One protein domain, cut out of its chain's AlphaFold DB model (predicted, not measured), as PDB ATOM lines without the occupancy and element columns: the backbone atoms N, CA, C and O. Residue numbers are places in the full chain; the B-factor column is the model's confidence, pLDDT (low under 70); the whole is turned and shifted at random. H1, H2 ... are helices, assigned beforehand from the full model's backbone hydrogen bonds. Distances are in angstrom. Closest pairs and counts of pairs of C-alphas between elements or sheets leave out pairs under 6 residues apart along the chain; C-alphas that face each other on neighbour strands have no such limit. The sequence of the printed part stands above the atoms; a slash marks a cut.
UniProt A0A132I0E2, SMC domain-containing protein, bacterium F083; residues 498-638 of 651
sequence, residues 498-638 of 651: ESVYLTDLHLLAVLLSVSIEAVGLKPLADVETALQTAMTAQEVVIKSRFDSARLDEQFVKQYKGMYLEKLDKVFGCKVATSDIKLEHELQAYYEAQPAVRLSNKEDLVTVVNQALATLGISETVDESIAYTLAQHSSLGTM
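AT A GLANCE: This is residues 498 to 638 of the 651 residues of the protein "SMC domain-containing protein" of bacterium F083 (UniProt A0A132I0E2). What shape appears? H4 and H8 cross in a body with H1, H2, H3, H7 and H9 round them, and H5 and H6 make an L-shaped arm off one end. What makes it up? The printed part, loose with a radius of gyration of the C-alphas of 18.9 A, has 141 residues with nine named helices, H1 to H9 in order, and is all helix. Its spans are 56 by 31 by 22 A.

HOW THE PARTS SIT: What does the first helix meet? H1, residues 498 to 503, touches residues 601 to 604 alone of H8, residues 601 to 614; the closest C-alphas, of Glu 498 and Lys 601, are 5.4 A apart. And the next? H2, residues 505 to 515, touches H3, residues 517 to 520, only at the corner, and H9, residues 625 to 630, about perpendicular at 90 degrees, closest C-alphas Leu 511 and Leu 629, 5.8 A. H4, residues 524 to 544, touches H8 at a steep tilt of 47 degrees, opposite ways, closest C-alphas Ala 530 and Ala 611, 4.7 A; it touches H7, residues 595 to 598, too. What of the arm? H5, residues 553 to 571, touches H6, residues 579 to 591, about perpendicular at 80 degrees, closest C-alphas Val 556 and Glu 583, 6.0 A. How are the backbones? Each O i to N i+4 pair is within hydrogen-bond range in H2, H6, H8 and H9, against 15 of 17 in H4, 13 of 15 in H5 and 0 of 2 in H1, which has 3 of 3 O i to N i+3 pairs; H3 and H7 are too short.

IN THESE COORDINATES: Where are the ends? H1 begins at C-alpha 498 (206.165, 254.254, 171.212) and H9 ends at C-alpha 630 (196.509, 254.064, 169.352). How long are the helices? H4 is 30.6 A, H5 25.2 A and H8 20.4 A.

THE WHOLE: Is it unbroken? The printed part has no cut and no long link. Where is confidence low? Residues 548 to 549, 574 to 577 and 635 to 636 are under 70.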
ATOM      1  N   GLU A 498     206.974 254.887 170.160       89.88
ATOM      2  CA  GLU A 498     206.165 254.254 171.212       89.88
ATOM      3  C   GLU A 498     206.463 254.866 172.580       89.88
ATOM      4  O   GLU A 498     205.586 254.953 173.435       89.88
ATOM      5  N   SER A 499     207.685 255.352 172.781       88.81
ATOM      6  CA  SER A 499     208.090 255.999 174.028       88.81
ATOM      7  C   SER A 499     207.360 257.306 174.305       88.81
ATOM      8  O   SER A 499     207.319 257.741 175.454       88.81
ATOM      9  N   VAL A 500     206.695 257.886 173.300       91.19
ATOM     10  CA  VAL A 500     205.794 259.030 173.486       91.19
ATOM     11  C   VAL A 500     204.721 258.718 174.537       91.19
ATOM     12  O   VAL A 500     204.400 259.595 175.338       91.19
ATOM     13  N   TYR A 501     204.244 257.470 174.638       92.00
ATOM     14  CA  TYR A 501     203.286 257.060 175.675       92.00
ATOM     15  C   TYR A 501     203.795 257.279 177.108       92.00
ATOM     16  O   TYR A 501     203.003 257.499 178.019       92.00
ATOM     17  N   LEU A 502     205.109 257.224 177.332       92.62
ATOM     18  CA  LEU A 502     205.705 257.393 178.659       92.62
ATOM     19  C   LEU A 502     205.909 258.872 179.036       92.62
ATOM     20  O   LEU A 502     206.301 259.166 180.163       92.62
ATOM     21  N   THR A 503     205.638 259.807 178.115       91.81
ATOM     22  CA  THR A 503     205.772 261.256 178.360       91.81
ATOM     23  C   THR A 503     204.624 261.845 179.174       91.81
ATOM     24  O   THR A 503     204.821 262.849 179.857       91.81
ATOM     25  N   ASP A 504     203.451 261.207 179.146       93.12
ATOM     26  CA  ASP A 504     202.267 261.597 179.911       93.12
ATOM     27  C   ASP A 504     201.563 260.340 180.444       93.12
ATOM     28  O   ASP A 504     200.739 259.709 179.779       93.12
ATOM     29  N   LEU A 505     201.912 259.955 181.675       94.12
ATOM     30  CA  LEU A 505     201.371 258.749 182.304       94.12
ATOM     31  C   LEU A 505     199.877 258.858 182.620       94.12
ATOM     32  O   LEU A 505     199.200 257.832 182.680       94.12
ATOM     33  N   HIS A 506     199.352 260.075 182.791       93.81
ATOM     34  CA  HIS A 506     197.922 260.283 182.977       93.81
ATOM     35  C   HIS A 506     197.173 259.927 181.691       93.81
ATOM     36  O   HIS A 506     196.210 259.156 181.709       93.81
ATOM     37  N   LEU A 507     197.657 260.422 180.551       92.25
ATOM     38  CA  LEU A 507     197.072 260.110 179.253       92.25
ATOM     39  C   LEU A 507     197.191 258.618 178.912       92.25
ATOM     40  O   LEU A 507     196.235 258.012 178.421       92.25
ATOM     41  N   LEU A 508     198.331 257.996 179.231       94.19
ATOM     42  CA  LEU A 508     198.510 256.549 179.123       94.19
ATOM     43  C   LEU A 508     197.513 255.777 180.003       94.19
ATOM     44  O   LEU A 508     196.933 254.798 179.534       94.19
ATOM     45  N   ALA A 509     197.261 256.225 181.239       93.81
ATOM     46  CA  ALA A 509     196.266 255.617 182.124       93.81
ATOM     47  C   ALA A 509     194.858 255.677 181.515       93.81
ATOM     48  O   ALA A 509     194.164 254.662 181.483       93.81
ATOM     49  N   VAL A 510     194.465 256.834 180.965       92.12
ATOM     50  CA  VAL A 510     193.172 257.009 180.282       92.12
ATOM     51  C   VAL A 510     193.036 256.030 179.115       92.12
ATOM     52  O   VAL A 510     192.020 255.341 179.004       92.12
ATOM     53  N   LEU A 511     194.060 255.927 178.263       91.31
ATOM     54  CA  LEU A 511     194.041 255.015 177.117       91.31
ATOM     55  C   LEU A 511     194.011 253.545 177.553       91.31
ATOM     56  O   LEU A 511     193.242 252.766 176.988       91.31
ATOM     57  N   LEU A 512     194.778 253.160 178.575       91.56
ATOM     58  CA  LEU A 512     194.777 251.799 179.120       91.56
ATOM     59  C   LEU A 512     193.419 251.414 179.710       91.56
ATOM     60  O   LEU A 512     192.944 250.312 179.442       91.56
ATOM     61  N   SER A 513     192.767 252.315 180.451       90.38
ATOM     62  CA  SER A 513     191.436 252.075 181.026       90.38
ATOM     63  C   SER A 513     190.356 251.835 179.969       90.38
ATOM     64  O   SER A 513     189.379 251.145 180.249       90.38
ATOM     65  N   VAL A 514     190.517 252.386 178.763       88.31
ATOM     66  CA  VAL A 514     189.598 252.143 177.639       88.31
ATOM     67  C   VAL A 514     189.990 250.894 176.846       88.31
ATOM     68  O   VAL A 514     189.116 250.180 176.360       88.31
ATOM     69  N   SER A 515     191.291 250.631 176.713       85.12
ATOM     70  CA  SER A 515     191.823 249.559 175.861       85.12
ATOM     71  C   SER A 515     191.772 248.182 176.526       85.12
ATOM     72  O   SER A 515     191.617 247.175 175.838       85.12
ATOM     73  N   ILE A 516     191.907 248.125 177.853       86.31
ATOM     74  CA  ILE A 516     191.917 246.885 178.633       86.31
ATOM     75  C   ILE A 516     190.733 246.915 179.599       86.31
ATOM     76  O   ILE A 516     190.733 247.647 180.589       86.31
ATOM     77  N   GLU A 517     189.723 246.084 179.336       84.75
ATOM     78  CA  GLU A 517     188.461 246.069 180.090       84.75
ATOM     79  C   GLU A 517     188.686 245.872 181.599       84.75
ATOM     80  O   GLU A 517     188.096 246.578 182.416       84.75
ATOM     81  N   ALA A 518     189.608 244.980 181.981       83.94
ATOM     82  CA  ALA A 518     189.958 244.735 183.381       83.94
ATOM     83  C   ALA A 518     190.564 245.965 184.083       83.94
ATOM     84  O   ALA A 518     190.351 246.154 185.284       83.94
ATOM     85  N   VAL A 519     191.292 246.814 183.346       85.25
ATOM     86  CA  VAL A 519     191.847 248.079 183.856       85.25
ATOM     87  C   VAL A 519     190.744 249.120 184.006       85.25
ATOM     88  O   VAL A 519     190.723 249.838 185.001       85.25
ATOM     89  N   GLY A 520     189.786 249.165 183.074       80.50
ATOM     90  CA  GLY A 520     188.626 250.061 183.134       80.50
ATOM     91  C   GLY A 520     187.730 249.864 184.365       80.50
ATOM     92  O   GLY A 520     186.981 250.767 184.734       80.50
ATOM     93  N   LEU A 521     187.829 248.717 185.045       87.06
ATOM     94  CA  LEU A 521     187.137 248.442 186.312       87.06
ATOM     95  C   LEU A 521     187.815 249.085 187.536       87.06
ATOM     96  O   LEU A 521     187.233 249.084 188.625       87.06
ATOM     97  N   LYS A 522     189.046 249.588 187.395       91.06
ATOM     98  CA  LYS A 522     189.812 250.233 188.470       91.06
ATOM     99  C   LYS A 522     189.645 251.759 188.421       91.06
ATOM    100  O   LYS A 522     189.494 252.321 187.337       91.06
ATOM    101  N   PRO A 523     189.701 252.460 189.568       93.06
ATOM    102  CA  PRO A 523     189.773 253.920 189.585       93.06
ATOM    103  C   PRO A 523     190.989 254.433 188.799       93.06
ATOM    104  O   PRO A 523     192.099 253.945 188.992       93.06
ATOM    105  N   LEU A 524     190.800 255.459 187.960       92.62
ATOM    106  CA  LEU A 524     191.866 256.015 187.108       92.62
ATOM    107  C   LEU A 524     193.109 256.449 187.908       92.62
ATOM    108  O   LEU A 524     194.232 256.215 187.475       92.62
ATOM    109  N   ALA A 525     192.914 257.014 189.104       93.88
ATOM    110  CA  ALA A 525     194.006 257.426 189.988       93.88
ATOM    111  C   ALA A 525     194.892 256.249 190.445       93.88
ATOM    112  O   ALA A 525     196.105 256.405 190.596       93.88
ATOM    113  N   ASP A 526     194.307 255.061 190.628       93.75
ATOM    114  CA  ASP A 526     195.053 253.859 191.006       93.75
ATOM    115  C   ASP A 526     195.904 253.369 189.828       93.75
ATOM    116  O   ASP A 526     197.051 252.962 190.013       93.75
ATOM    117  N   VAL A 527     195.360 253.454 188.607       94.44
ATOM    118  CA  VAL A 527     196.071 253.105 187.367       94.44
ATOM    119  C   VAL A 527     197.262 254.036 187.149       94.44
ATOM    120  O   VAL A 527     198.372 253.567 186.902       94.44
ATOM    121  N   GLU A 528     197.058 255.343 187.305       95.31
ATOM    122  CA  GLU A 528     198.117 256.350 187.191       95.31
ATOM    123  C   GLU A 528     199.226 256.123 188.231       95.31
ATOM    124  O   GLU A 528     200.411 256.112 187.899       95.31
ATOM    125  N   THR A 529     198.853 255.829 189.481       95.94
ATOM    126  CA  THR A 529     199.812 255.524 190.555       95.94
ATOM    127  C   THR A 529     200.622 254.255 190.258       95.94
ATOM    128  O   THR A 529     201.835 254.212 190.501       95.94
ATOM    129  N   ALA A 530     199.980 253.219 189.709       95.06
ATOM    130  CA  ALA A 530     200.652 251.985 189.314       95.06
ATOM    131  C   ALA A 530     201.658 252.223 188.175       95.06
ATOM    132  O   ALA A 530     202.790 251.743 188.254       95.06
ATOM    133  N   LEU A 531     201.285 253.013 187.162       95.88
ATOM    134  CA  LEU A 531     202.181 253.405 186.068       95.88
ATOM    135  C   LEU A 531     203.358 254.242 186.566       95.88
ATOM    136  O   LEU A 531     204.492 253.977 186.179       95.88
ATOM    137  N   GLN A 532     203.124 255.199 187.466       95.25
ATOM    138  CA  GLN A 532     204.192 256.009 188.054       95.25
ATOM    139  C   GLN A 532     205.198 255.144 188.825       95.25
ATOM    140  O   GLN A 532     206.411 255.341 188.719       95.25
ATOM    141  N   THR A 533     204.703 254.158 189.577       94.69
ATOM    142  CA  THR A 533     205.541 253.217 190.332       94.69
ATOM    143  C   THR A 533     206.378 252.345 189.393       94.69
ATOM    144  O   THR A 533     207.590 252.231 189.577       94.69
ATOM    145  N   ALA A 534     205.748 251.780 188.359       94.75
ATOM    146  CA  ALA A 534     206.418 250.970 187.345       94.75
ATOM    147  C   ALA A 534     207.467 251.774 186.560       94.75
ATOM    148  O   ALA A 534     208.602 251.329 186.397       94.75
ATOM    149  N   MET A 535     207.128 252.998 186.144       94.69
ATOM    150  CA  MET A 535     208.053 253.888 185.447       94.69
ATOM    151  C   MET A 535     209.281 254.180 186.310       94.69
ATOM    152  O   MET A 535     210.401 253.996 185.848       94.69
ATOM    153  N   THR A 536     209.082 254.530 187.586       93.12
ATOM    154  CA  THR A 536     210.182 254.816 188.526       93.12
ATOM    155  C   THR A 536     211.140 253.625 188.668       93.12
ATOM    156  O   THR A 536     212.355 253.808 188.719       93.12
ATOM    157  N   ALA A 537     210.616 252.393 188.696       91.81
ATOM    158  CA  ALA A 537     211.445 251.189 188.721       91.81
ATOM    159  C   ALA A 537     212.222 250.993 187.404       91.81
ATOM    160  O   ALA A 537     213.401 250.629 187.425       91.81
ATOM    161  N   GLN A 538     211.583 251.269 186.266       93.62
ATOM    162  CA  GLN A 538     212.177 251.097 184.943       93.62
ATOM    163  C   GLN A 538     213.219 252.176 184.596       93.62
ATOM    164  O   GLN A 538     214.143 251.899 183.828       93.62
ATOM    165  N   GLU A 539     213.150 253.371 185.195       92.12
ATOM    166  CA  GLU A 539     214.117 254.455 184.953       92.12
ATOM    167  C   GLU A 539     215.570 254.020 185.172       92.12
ATOM    168  O   GLU A 539     216.451 254.387 184.390       92.12
ATOM    169  N   VAL A 540     215.828 253.210 186.204       89.19
ATOM    170  CA  VAL A 540     217.172 252.697 186.512       89.19
ATOM    171  C   VAL A 540     217.679 251.802 185.380       89.19
ATOM    172  O   VAL A 540     218.825 251.922 184.948       89.19
ATOM    173  N   VAL A 541     216.811 250.936 184.853       90.25
ATOM    174  CA  VAL A 541     217.138 250.016 183.755       90.25
ATOM    175  C   VAL A 541     217.388 250.786 182.460       90.25
ATOM    176  O   VAL A 541     218.330 250.473 181.728       90.25
ATOM    177  N   ILE A 542     216.580 251.810 182.179       88.94
ATOM    178  CA  ILE A 542     216.752 252.674 181.006       88.94
ATOM    179  C   ILE A 542     218.084 253.419 181.080       88.94
ATOM    180  O   ILE A 542     218.879 253.321 180.148       88.94
ATOM    181  N   LYS A 543     218.378 254.092 182.200       87.56
ATOM    182  CA  LYS A 543     219.643 254.825 182.365       87.56
ATOM    183  C   LYS A 543     220.856 253.905 182.270       87.56
ATOM    184  O   LYS A 543     221.789 254.231 181.545       87.56
ATOM    185  N   SER A 544     220.770 252.698 182.836       86.75
ATOM    186  CA  SER A 544     221.867 251.722 182.783       86.75
ATOM    187  C   SER A 544     222.289 251.298 181.367       86.75
ATOM    188  O   SER A 544     223.388 250.778 181.167       86.75
ATOM    189  N   ARG A 545     221.438 251.507 180.345       86.00
ATOM    190  CA  ARG A 545     221.805 251.267 178.940       86.00
ATOM    191  C   ARG A 545     222.804 252.279 178.391       86.00
ATOM    192  O   ARG A 545     223.506 251.932 177.443       86.00
ATOM    193  N   PHE A 546     222.887 253.458 178.996       82.06
ATOM    194  CA  PHE A 546     223.702 254.583 178.546       82.06
ATOM    195  C   PHE A 546     224.749 255.009 179.584       82.06
ATOM    196  O   PHE A 546     225.296 256.101 179.489       82.06
ATOM    197  N   ASP A 547     225.052 254.150 180.558       79.94
ATOM    198  CA  ASP A 547     226.119 254.408 181.523       79.94
ATOM    199  C   ASP A 547     227.498 254.434 180.841       79.94
ATOM    200  O   ASP A 547     227.730 253.784 179.816       79.94
ATOM    201  N   SER A 548     228.454 255.118 181.473       69.19
ATOM    202  CA  SER A 548     229.834 255.271 180.986       69.19
ATOM    203  C   SER A 548     230.541 253.947 180.669       69.19
ATOM    204  O   SER A 548     231.364 253.894 179.764       69.19
ATOM    205  N   ALA A 549     230.179 252.849 181.343       69.19
ATOM    206  CA  ALA A 549     230.718 251.515 181.064       69.19
ATOM    207  C   ALA A 549     230.227 250.894 179.738       69.19
ATOM    208  O   ALA A 549     230.844 249.953 179.248       69.19
ATOM    209  N   ARG A 550     229.105 251.370 179.181       72.75
ATOM    210  CA  ARG A 550     228.523 250.896 177.909       72.75
ATOM    211  C   ARG A 550     228.748 251.858 176.746       72.75
ATOM    212  O   ARG A 550     228.685 251.433 175.596       72.75
ATOM    213  N   LEU A 551     229.007 253.130 177.035       77.38
ATOM    214  CA  LEU A 551     229.443 254.134 176.063       77.38
ATOM    215  C   LEU A 551     230.965 254.065 175.881       77.38
ATOM    216  O   LEU A 551     231.669 255.046 176.110       77.38
ATOM    217  N   ASP A 552     231.452 252.880 175.525       76.62
ATOM    218  CA  ASP A 552     232.869 252.573 175.365       76.62
ATOM    219  C   ASP A 552     233.389 252.898 173.949       76.62
ATOM    220  O   ASP A 552     232.648 253.294 173.042       76.62
ATOM    221  N   GLU A 553     234.689 252.691 173.725       79.69
ATOM    222  CA  GLU A 553     235.334 252.922 172.426       79.69
ATOM    223  C   GLU A 553     234.655 252.134 171.285       79.69
ATOM    224  O   GLU A 553     234.592 252.593 170.139       79.69
ATOM    225  N   GLN A 554     234.111 250.946 171.579       83.81
ATOM    226  CA  GLN A 554     233.402 250.129 170.601       83.81
ATOM    227  C   GLN A 554     232.061 250.763 170.210       83.81
ATOM    228  O   GLN A 554     231.752 250.831 169.016       83.81
ATOM    229  N   PHE A 555     231.294 251.269 171.177       84.12
ATOM    230  CA  PHE A 555     230.070 252.022 170.923       84.12
ATOM    231  C   PHE A 555     230.348 253.267 170.078       84.12
ATOM    232  O   PHE A 555     229.660 253.499 169.084       84.12
ATOM    233  N   VAL A 556     231.384 254.038 170.421       84.44
ATOM    234  CA  VAL A 556     231.759 255.264 169.697       84.44
ATOM    235  C   VAL A 556     232.115 254.954 168.243       84.44
ATOM    236  O   VAL A 556     231.630 255.630 167.333       84.44
ATOM    237  N   LYS A 557     232.885 253.886 167.994       84.75
ATOM    238  CA  LYS A 557     233.200 253.426 166.631       84.75
ATOM    239  C   LYS A 557     231.951 253.017 165.854       84.75
ATOM    240  O   LYS A 557     231.801 253.407 164.697       84.75
ATOM    241  N   GLN A 558     231.043 252.266 166.479       85.25
ATOM    242  CA  GLN A 558     229.777 251.878 165.849       85.25
ATOM    243  C   GLN A 558     228.915 253.100 165.527       85.25
ATOM    244  O   GLN A 558     228.420 253.221 164.410       85.25
ATOM    245  N   TYR A 559     228.774 254.028 166.472       86.56
ATOM    246  CA  TYR A 559     228.011 255.260 166.303       86.56
ATOM    247  C   TYR A 559     228.552 256.107 165.147       86.56
ATOM    248  O   TYR A 559     227.803 256.539 164.267       86.56
ATOM    249  N   LYS A 560     229.873 256.301 165.124       85.81
ATOM    250  CA  LYS A 560     230.574 257.061 164.093       85.81
ATOM    251  C   LYS A 560     230.369 256.456 162.704       85.81
ATOM    252  O   LYS A 560     229.974 257.181 161.795       85.81
ATOM    253  N   GLY A 561     230.564 255.146 162.553       85.06
ATOM    254  CA  GLY A 561     230.372 254.464 161.271       85.06
ATOM    255  C   GLY A 561     228.908 254.410 160.823       85.06
ATOM    256  O   GLY A 561     228.607 254.498 159.634       85.06
ATOM    257  N   MET A 562     227.973 254.290 161.768       83.38
ATOM    258  CA  MET A 562     226.551 254.161 161.456       83.38
ATOM    259  C   MET A 562     225.903 255.493 161.065       83.38
ATOM    260  O   MET A 562     225.013 255.492 160.214       83.38
ATOM    261  N   TYR A 563     226.362 256.609 161.643       84.88
ATOM    262  CA  TYR A 563     225.772 257.933 161.434       84.88
ATOM    263  C   TYR A 563     226.755 258.947 160.854       84.88
ATOM    264  O   TYR A 563     226.528 259.442 159.755       84.88
ATOM    265  N   LEU A 564     227.841 259.270 161.559       85.88
ATOM    266  CA  LEU A 564     228.685 260.427 161.224       85.88
ATOM    267  C   LEU A 564     229.400 260.275 159.880       85.88
ATOM    268  O   LEU A 564     229.359 261.185 159.055       85.88
ATOM    269  N   GLU A 565     230.002 259.114 159.629       86.19
ATOM    270  CA  GLU A 565     230.675 258.831 158.358       86.19
ATOM    271  C   GLU A 565     229.684 258.809 157.191       86.19
ATOM    272  O   GLU A 565     230.002 259.261 156.092       86.19
ATOM    273  N   LYS A 566     228.453 258.338 157.425       85.44
ATOM    274  CA  LYS A 566     227.394 258.349 156.411       85.44
ATOM    275  C   LYS A 566     226.856 259.755 156.153       85.44
ATOM    276  O   LYS A 566     226.645 260.103 154.997       85.44
ATOM    277  N   LEU A 567     226.679 260.574 157.189       84.38
ATOM    278  CA  LEU A 567     226.288 261.981 157.060       84.38
ATOM    279  C   LEU A 567     227.326 262.768 156.258       84.38
ATOM    280  O   LEU A 567     226.961 263.530 155.362       84.38
ATOM    281  N   ASP A 568     228.614 262.555 156.527       84.06
ATOM    282  CA  ASP A 568     229.683 263.179 155.745       84.06
ATOM    283  C   ASP A 568     229.703 262.647 154.305       84.06
ATOM    284  O   ASP A 568     229.798 263.413 153.352       84.06
ATOM    285  N   LYS A 569     229.509 261.342 154.103       85.12
ATOM    286  CA  LYS A 569     229.476 260.753 152.759       85.12
ATOM    287  C   LYS A 569     228.300 261.247 151.907       85.12
ATOM    288  O   LYS A 569     228.496 261.555 150.735       85.12
ATOM    289  N   VAL A 570     227.090 261.283 152.466       83.62
ATOM    290  CA  VAL A 570     225.846 261.587 151.732       83.62
ATOM    291  C   VAL A 570     225.621 263.094 151.624       83.62
ATOM    292  O   VAL A 570     225.181 263.589 150.585       83.62
ATOM    293  N   PHE A 571     225.944 263.844 152.681       85.00
ATOM    294  CA  PHE A 571     225.691 265.279 152.752       85.00
ATOM    295  C   PHE A 571     226.958 266.129 152.798       85.00
ATOM    296  O   PHE A 571     226.842 267.343 152.728       85.00
ATOM    297  N   GLY A 572     228.171 265.593 152.907       79.44
ATOM    298  CA  GLY A 572     229.382 266.416 153.079       79.44
ATOM    299  C   GLY A 572     229.395 267.210 154.390       79.44
ATOM    300  O   GLY A 572     230.044 268.257 154.478       79.44
ATOM    301  N   CYS A 573     228.611 266.774 155.379       73.81
ATOM    302  CA  CYS A 573     228.587 267.355 156.711       73.81
ATOM    303  C   CYS A 573     229.816 266.863 157.476       73.81
ATOM    304  O   CYS A 573     229.801 265.778 158.052       73.81
ATOM    305  N   LYS A 574     230.872 267.681 157.510       67.31
ATOM    306  CA  LYS A 574     232.093 267.387 158.270       67.31
ATOM    307  C   LYS A 574     231.842 267.485 159.775       67.31
ATOM    308  O   LYS A 574     232.222 268.465 160.414       67.31
ATOM    309  N   VAL A 575     231.238 266.454 160.354       62.44
ATOM    310  CA  VAL A 575     231.116 266.275 161.808       62.44
ATOM    311  C   VAL A 575     232.418 265.649 162.324       62.44
ATOM    312  O   VAL A 575     232.463 264.514 162.785       62.44
ATOM    313  N   ALA A 576     233.538 266.343 162.118       54.53
ATOM    314  CA  ALA A 576     234.862 265.818 162.430       54.53
ATOM    315  C   ALA A 576     235.224 266.096 163.898       54.53
ATOM    316  O   ALA A 576     235.800 267.134 164.224       54.53
ATOM    317  N   THR A 577     234.923 265.140 164.775       62.00
ATOM    318  CA  THR A 577     235.433 265.078 166.151       62.00
ATOM    319  C   THR A 577     236.388 263.890 166.301       62.00
ATOM    320  O   THR A 577     236.219 262.843 165.679       62.00
ATOM    321  N   SER A 578     237.464 264.057 167.079       74.81
ATOM    322  CA  SER A 578     238.321 262.925 167.466       74.81
ATOM    323  C   SER A 578     237.514 261.944 168.314       74.81
ATOM    324  O   SER A 578     236.710 262.407 169.119       74.81
ATOM    325  N   ASP A 579     237.779 260.639 168.218       76.75
ATOM    326  CA  ASP A 579     236.985 259.601 168.904       76.75
ATOM    327  C   ASP A 579     236.839 259.868 170.415       76.75
ATOM    328  O   ASP A 579     235.738 259.796 170.943       76.75
ATOM    329  N   ILE A 580     237.905 260.339 171.075       76.19
ATOM    330  CA  ILE A 580     237.897 260.727 172.501       76.19
ATOM    331  C   ILE A 580     236.933 261.893 172.787       76.19
ATOM    332  O   ILE A 580     236.261 261.930 173.811       76.19
ATOM    333  N   LYS A 581     236.851 262.878 171.884       81.25
ATOM    334  CA  LYS A 581     235.923 264.012 172.043       81.25
ATOM    335  C   LYS A 581     234.484 263.566 171.825       81.25
ATOM    336  O   LYS A 581     233.617 263.968 172.589       81.25
ATOM    337  N   LEU A 582     234.255 262.722 170.821       83.19
ATOM    338  CA  LEU A 582     232.938 262.166 170.533       83.19
ATOM    339  C   LEU A 582     232.430 261.302 171.695       83.19
ATOM    340  O   LEU A 582     231.261 261.396 172.049       83.19
ATOM    341  N   GLU A 583     233.304 260.510 172.318       84.12
ATOM    342  CA  GLU A 583     232.983 259.731 173.517       84.12
ATOM    343  C   GLU A 583     232.476 260.625 174.655       84.12
ATOM    344  O   GLU A 583     231.367 260.424 175.151       84.12
ATOM    345  N   HIS A 584     233.241 261.663 175.009       84.56
ATOM    346  CA  HIS A 584     232.852 262.610 176.055       84.56
ATOM    347  C   HIS A 584     231.564 263.376 175.722       84.56
ATOM    348  O   HIS A 584     230.736 263.592 176.605       84.56
ATOM    349  N   GLU A 585     231.375 263.778 174.464       84.94
ATOM    350  CA  GLU A 585     230.157 264.456 174.006       84.94
ATOM    351  C   GLU A 585     228.921 263.551 174.115       84.94
ATOM    352  O   GLU A 585     227.870 264.003 174.572       84.94
ATOM    353  N   LEU A 586     229.039 262.274 173.731       86.81
ATOM    354  CA  LEU A 586     227.949 261.301 173.823       86.81
ATOM    355  C   LEU A 586     227.608 260.977 175.281       86.81
ATOM    356  O   LEU A 586     226.430 260.998 175.634       86.81
ATOM    357  N   GLN A 587     228.615 260.738 176.130       85.12
ATOM    358  CA  GLN A 587     228.418 260.501 177.565       85.12
ATOM    359  C   GLN A 587     227.694 261.677 178.226       85.12
ATOM    360  O   GLN A 587     226.615 261.493 178.788       85.12
ATOM    361  N   ALA A 588     228.209 262.898 178.058       86.56
ATOM    362  CA  ALA A 588     227.589 264.094 178.624       86.56
ATOM    363  C   ALA A 588     226.157 264.314 178.109       86.56
ATOM    364  O   ALA A 588     225.284 264.752 178.859       86.56
ATOM    365  N   TYR A 589     225.895 264.007 176.833       88.75
ATOM    366  CA  TYR A 589     224.563 264.134 176.252       88.75
ATOM    367  C   TYR A 589     223.561 263.166 176.890       88.75
ATOM    368  O   TYR A 589     222.492 263.617 177.306       88.75
ATOM    369  N   TYR A 590     223.876 261.866 176.961       88.12
ATOM    370  CA  TYR A 590     222.944 260.858 177.481       88.12
ATOM    371  C   TYR A 590     222.739 260.967 178.992       88.12
ATOM    372  O   TYR A 590     221.608 260.810 179.446       88.12
ATOM    373  N   GLU A 591     223.781 261.306 179.757       86.19
ATOM    374  CA  GLU A 591     223.668 261.555 181.201       86.19
ATOM    375  C   GLU A 591     222.700 262.705 181.518       86.19
ATOM    376  O   GLU A 591     221.997 262.675 182.530       86.19
ATOM    377  N   ALA A 592     222.626 263.708 180.637       88.31
ATOM    378  CA  ALA A 592     221.743 264.856 180.794       88.31
ATOM    379  C   ALA A 592     220.281 264.588 180.382       88.31
ATOM    380  O   ALA A 592     219.417 265.419 180.677       88.31
ATOM    381  N   GLN A 593     219.971 263.476 179.699       89.25
ATOM    382  CA  GLN A 593     218.608 263.206 179.227       89.25
ATOM    383  C   GLN A 593     217.721 262.560 180.307       89.25
ATOM    384  O   GLN A 593     218.174 261.704 181.074       89.25
ATOM    385  N   PRO A 594     216.418 262.901 180.350       89.69
ATOM    386  CA  PRO A 594     215.465 262.177 181.180       89.69
ATOM    387  C   PRO A 594     215.278 260.745 180.657       89.69
ATOM    388  O   PRO A 594     215.324 260.507 179.449       89.69
ATOM    389  N   ALA A 595     215.014 259.794 181.561       87.69
ATOM    390  CA  ALA A 595     214.878 258.374 181.217       87.69
ATOM    391  C   ALA A 595     213.782 258.126 180.167       87.69
ATOM    392  O   ALA A 595     214.001 257.374 179.227       87.69
ATOM    393  N   VAL A 596     212.651 258.829 180.265       88.19
ATOM    394  CA  VAL A 596     211.552 258.771 179.282       88.19
ATOM    395  C   VAL A 596     212.026 259.067 177.854       88.19
ATOM    396  O   VAL A 596     211.568 258.450 176.902       88.19
ATOM    397  N   ARG A 597     212.986 259.980 177.669       88.88
ATOM    398  CA  ARG A 597     213.488 260.312 176.326       88.88
ATOM    399  C   ARG A 597     214.374 259.206 175.743       88.88
ATOM    400  O   ARG A 597     214.591 259.178 174.537       88.88
ATOM    401  N   LEU A 598     214.888 258.315 176.590       89.62
ATOM    402  CA  LEU A 598     215.798 257.222 176.242       89.62
ATOM    403  C   LEU A 598     215.117 255.846 176.225       89.62
ATOM    404  O   LEU A 598     215.776 254.851 175.922       89.62
ATOM    405  N   SER A 599     213.835 255.766 176.587       90.44
ATOM    406  CA  SER A 599     213.099 254.506 176.604       90.44
ATOM    407  C   SER A 599     212.860 254.002 175.186       90.44
ATOM    408  O   SER A 599     212.683 254.797 174.269       90.44
ATOM    409  N   ASN A 600     212.810 252.691 174.992       89.81
ATOM    410  CA  ASN A 600     212.426 252.077 173.719       89.81
ATOM    411  C   ASN A 600     211.039 251.415 173.822       89.81
ATOM    412  O   ASN A 600     210.415 251.401 174.883       89.81
ATOM    413  N   LYS A 601     210.569 250.796 172.734       88.06
ATOM    414  CA  LYS A 601     209.286 250.072 172.728       88.06
ATOM    415  C   LYS A 601     209.160 248.970 173.798       88.06
ATOM    416  O   LYS A 601     208.069 248.753 174.318       88.06
ATOM    417  N   GLU A 602     210.251 248.292 174.164       91.06
ATOM    418  CA  GLU A 602     210.241 247.226 175.184       91.06
ATOM    419  C   GLU A 602     210.013 247.789 176.595       91.06
ATOM    420  O   GLU A 602     209.413 247.131 177.452       91.06
ATOM    421  N   ASP A 603     210.451 249.024 176.838       93.06
ATOM    422  CA  ASP A 603     210.219 249.718 178.101       93.06
ATOM    423  C   ASP A 603     208.750 250.018 178.327       93.06
ATOM    424  O   ASP A 603     208.253 249.780 179.425       93.06
ATOM    425  N   LEU A 604     208.037 250.466 177.289       93.75
ATOM    426  CA  LEU A 604     206.592 250.665 177.364       93.75
ATOM    427  C   LEU A 604     205.888 249.369 177.781       93.75
ATOM    428  O   LEU A 604     205.105 249.367 178.729       93.75
ATOM    429  N   VAL A 605     206.205 248.256 177.113       94.12
ATOM    430  CA  VAL A 605     205.640 246.934 177.429       94.12
ATOM    431  C   VAL A 605     205.938 246.547 178.879       94.12
ATOM    432  O   VAL A 605     205.056 246.071 179.595       94.12
ATOM    433  N   THR A 606     207.168 246.781 179.334       94.50
ATOM    434  CA  THR A 606     207.600 246.455 180.698       94.50
ATOM    435  C   THR A 606     206.855 247.290 181.739       94.50
ATOM    436  O   THR A 606     206.323 246.727 182.696       94.50
ATOM    437  N   VAL A 607     206.763 248.608 181.542       95.12
ATOM    438  CA  VAL A 607     206.059 249.530 182.446       95.12
ATOM    439  C   VAL A 607     204.579 249.168 182.538       95.12
ATOM    440  O   VAL A 607     204.041 249.055 183.640       95.12
ATOM    441  N   VAL A 608     203.925 248.912 181.400       94.94
ATOM    442  CA  VAL A 608     202.509 248.521 181.377       94.94
ATOM    443  C   VAL A 608     202.303 247.195 182.111       94.94
ATOM    444  O   VAL A 608     201.458 247.121 182.999       94.94
ATOM    445  N   ASN A 609     203.103 246.165 181.825       95.25
ATOM    446  CA  ASN A 609     202.971 244.865 182.489       95.25
ATOM    447  C   ASN A 609     203.209 244.937 184.007       95.25
ATOM    448  O   ASN A 609     202.488 244.302 184.779       95.25
ATOM    449  N   GLN A 610     204.177 245.737 184.460       94.62
ATOM    450  CA  GLN A 610     204.409 245.968 185.889       94.62
ATOM    451  C   GLN A 610     203.234 246.703 186.554       94.62
ATOM    452  O   GLN A 610     202.836 246.355 187.672       94.62
ATOM    453  N   ALA A 611     202.641 247.684 185.871       94.25
ATOM    454  CA  ALA A 611     201.462 248.385 186.366       94.25
ATOM    455  C   ALA A 611     200.244 247.449 186.465       94.25
ATOM    456  O   ALA A 611     199.580 247.420 187.503       94.25
ATOM    457  N   LEU A 612     199.996 246.617 185.446       93.81
ATOM    458  CA  LEU A 612     198.928 245.606 185.459       93.81
ATOM    459  C   LEU A 612     199.091 244.625 186.627       93.81
ATOM    460  O   LEU A 612     198.136 244.387 187.373       93.81
ATOM    461  N   ALA A 613     200.313 244.132 186.849       93.25
ATOM    462  CA  ALA A 613     200.623 243.254 187.973       93.25
ATOM    463  C   ALA A 613     200.339 243.931 189.327       93.25
ATOM    464  O   ALA A 613     199.754 243.314 190.218       93.25
ATOM    465  N   THR A 614     200.681 245.216 189.465       92.69
ATOM    466  CA  THR A 614     200.422 246.010 190.680       92.69
ATOM    467  C   THR A 614     198.922 246.184 190.946       92.69
ATOM    468  O   THR A 614     198.484 246.161 192.095       92.69
ATOM    469  N   LEU A 615     198.110 246.289 189.890       91.75
ATOM    470  CA  LEU A 615     196.646 246.386 189.972       91.75
ATOM    471  C   LEU A 615     195.947 245.034 190.225       91.75
ATOM    472  O   LEU A 615     194.717 244.992 190.383       91.75
ATOM    473  N   GLY A 616     196.710 243.936 190.278       89.62
ATOM    474  CA  GLY A 616     196.204 242.573 190.440       89.62
ATOM    475  C   GLY A 616     195.571 242.000 189.169       89.62
ATOM    476  O   GLY A 616     194.704 241.132 189.260       89.62
ATOM    477  N   ILE A 617     195.958 242.505 187.997       90.19
ATOM    478  CA  ILE A 617     195.478 242.049 186.691       90.19
ATOM    479  C   ILE A 617     196.497 241.044 186.145       90.19
ATOM    480  O   ILE A 617     197.676 241.354 186.021       90.19
ATOM    481  N   SER A 618     196.050 239.820 185.850       84.69
ATOM    482  CA  SER A 618     196.920 238.724 185.386       84.69
ATOM    483  C   SER A 618     197.215 238.749 183.884       84.69
ATOM    484  O   SER A 618     197.950 237.899 183.391       84.69
ATOM    485  N   GLU A 619     196.582 239.657 183.147       84.31
ATOM    486  CA  GLU A 619     196.785 239.836 181.713       84.31
ATOM    487  C   GLU A 619     198.146 240.487 181.446       84.31
ATOM    488  O   GLU A 619     198.524 241.446 182.118       84.31
ATOM    489  N   THR A 620     198.881 239.958 180.471       86.75
ATOM    490  CA  THR A 620     200.154 240.523 180.010       86.75
ATOM    491  C   THR A 620     200.009 241.003 178.579       86.75
ATOM    492  O   THR A 620     199.447 240.293 177.746       86.75
ATOM    493  N   VAL A 621     200.575 242.166 178.286       89.12
ATOM    494  CA  VAL A 621     200.605 242.758 176.950       89.12
ATOM    495  C   VAL A 621     201.959 242.527 176.281       89.12
ATOM    496  O   VAL A 621     202.977 242.357 176.957       89.12
ATOM    497  N   ASP A 622     201.971 242.533 174.951       88.81
ATOM    498  CA  ASP A 622     203.175 242.446 174.120       88.81
ATOM    499  C   ASP A 622     203.439 243.773 173.382       88.81
ATOM    500  O   ASP A 622     202.797 244.792 173.645       88.81
ATOM    501  N   GLU A 623     204.379 243.774 172.433       81.62
ATOM    502  CA  GLU A 623     204.736 244.960 171.637       81.62
ATOM    503  C   GLU A 623     203.565 245.548 170.829       81.62
ATOM    504  O   GLU A 623     203.615 246.714 170.437       81.62
ATOM    505  N   SER A 624     202.485 244.794 170.596       83.12
ATOM    506  CA  SER A 624     201.299 245.316 169.909       83.12
ATOM    507  C   SER A 624     200.511 246.326 170.748       83.12
ATOM    508  O   SER A 624     199.657 247.025 170.200       83.12
ATOM    509  N   ILE A 625     200.823 246.470 172.044       87.50
ATOM    510  CA  ILE A 625     200.135 247.398 172.948       87.50
ATOM    511  C   ILE A 625     200.143 248.837 172.437       87.50
ATOM    512  O   ILE A 625     199.115 249.504 172.509       87.50
ATOM    513  N   ALA A 626     201.253 249.303 171.860       86.56
ATOM    514  CA  ALA A 626     201.356 250.658 171.325       86.56
ATOM    515  C   ALA A 626     200.307 250.912 170.234       86.56
ATOM    516  O   ALA A 626     199.674 251.967 170.183       86.56
ATOM    517  N   TYR A 627     200.081 249.908 169.394       84.81
ATOM    518  CA  TYR A 627     199.076 249.949 168.348       84.81
ATOM    519  C   TYR A 627     197.651 249.819 168.917       84.81
ATOM    520  O   TYR A 627     196.762 250.546 168.477       84.81
ATOM    521  N   THR A 628     197.427 248.957 169.914       85.44
ATOM    522  CA  THR A 628     196.128 248.819 170.602       85.44
ATOM    523  C   THR A 628     195.703 250.128 171.267       85.44
ATOM    524  O   THR A 628     194.593 250.601 171.041       85.44
ATOM    525  N   LEU A 629     196.609 250.774 172.005       87.75
ATOM    526  CA  LEU A 629     196.378 252.080 172.629       87.75
ATOM    527  C   LEU A 629     196.071 253.166 171.584       87.75
ATOM    528  O   LEU A 629     195.188 254.007 171.784       87.75
ATOM    529  N   ALA A 630     196.738 253.112 170.429       85.50
ATOM    530  CA  ALA A 630     196.509 254.064 169.352       85.50
ATOM    531  C   ALA A 630     195.089 253.957 168.784       85.50
ATOM    532  O   ALA A 630     194.553 254.965 168.342       85.50
ATOM    533  N   GLN A 631     194.418 252.798 168.844       79.81
ATOM    534  CA  GLN A 631     193.021 252.662 168.382       79.81
ATOM    535  C   GLN A 631     192.039 253.549 169.151       79.81
ATOM    536  O   GLN A 631     190.987 253.914 168.626       79.81
ATOM    537  N   HIS A 632     192.391 253.899 170.386       81.94
ATOM    538  CA  HIS A 632     191.575 254.710 171.285       81.94
ATOM    539  C   HIS A 632     192.070 256.162 171.394       81.94
ATOM    540  O   HIS A 632     191.467 256.978 172.093       81.94
ATOM    541  N   SER A 633     193.144 256.506 170.678       79.25
ATOM    542  CA  SER A 633     193.664 257.872 170.605       79.25
ATOM    543  C   SER A 633     192.798 258.703 169.654       79.25
ATOM    544  O   SER A 633     192.708 258.401 168.472       79.25
ATOM    545  N   SER A 634     192.142 259.746 170.151       74.00
ATOM    546  CA  SER A 634     191.257 260.632 169.382       74.00
ATOM    547  C   SER A 634     191.519 262.097 169.744       74.00
ATOM    548  O   SER A 634     192.416 262.388 170.535       74.00
ATOM    549  N   LEU A 635     190.761 263.038 169.173       61.28
ATOM    550  CA  LEU A 635     190.901 264.459 169.506       61.28
ATOM    551  C   LEU A 635     190.662 264.667 171.017       61.28
ATOM    552  O   LEU A 635     189.567 264.402 171.510       61.28
ATOM    553  N   GLY A 636     191.687 265.114 171.748       65.69
ATOM    554  CA  GLY A 636     191.666 265.250 173.212       65.69
ATOM    555  C   GLY A 636     192.291 264.084 173.992       65.69
ATOM    556  O   GLY A 636     192.551 264.251 175.178       65.69
ATOM    557  N   THR A 637     192.584 262.948 173.344       77.56
ATOM    558  CA  THR A 637     193.407 261.860 173.910       77.56
ATOM    559  C   THR A 637     194.706 261.600 173.132       77.56
ATOM    560  O   THR A 637     195.384 260.602 173.365       77.56
ATOM    561  N   MET A 638     195.055 262.485 172.193       83.38
ATOM    562  CA  MET A 638     196.267 262.404 171.377       83.38
ATOM    563  C   MET A 638     197.410 263.192 172.019       83.38
ATOM    564  O   MET A 638     197.215 264.300 172.513       83.38
TER     565      MET A 638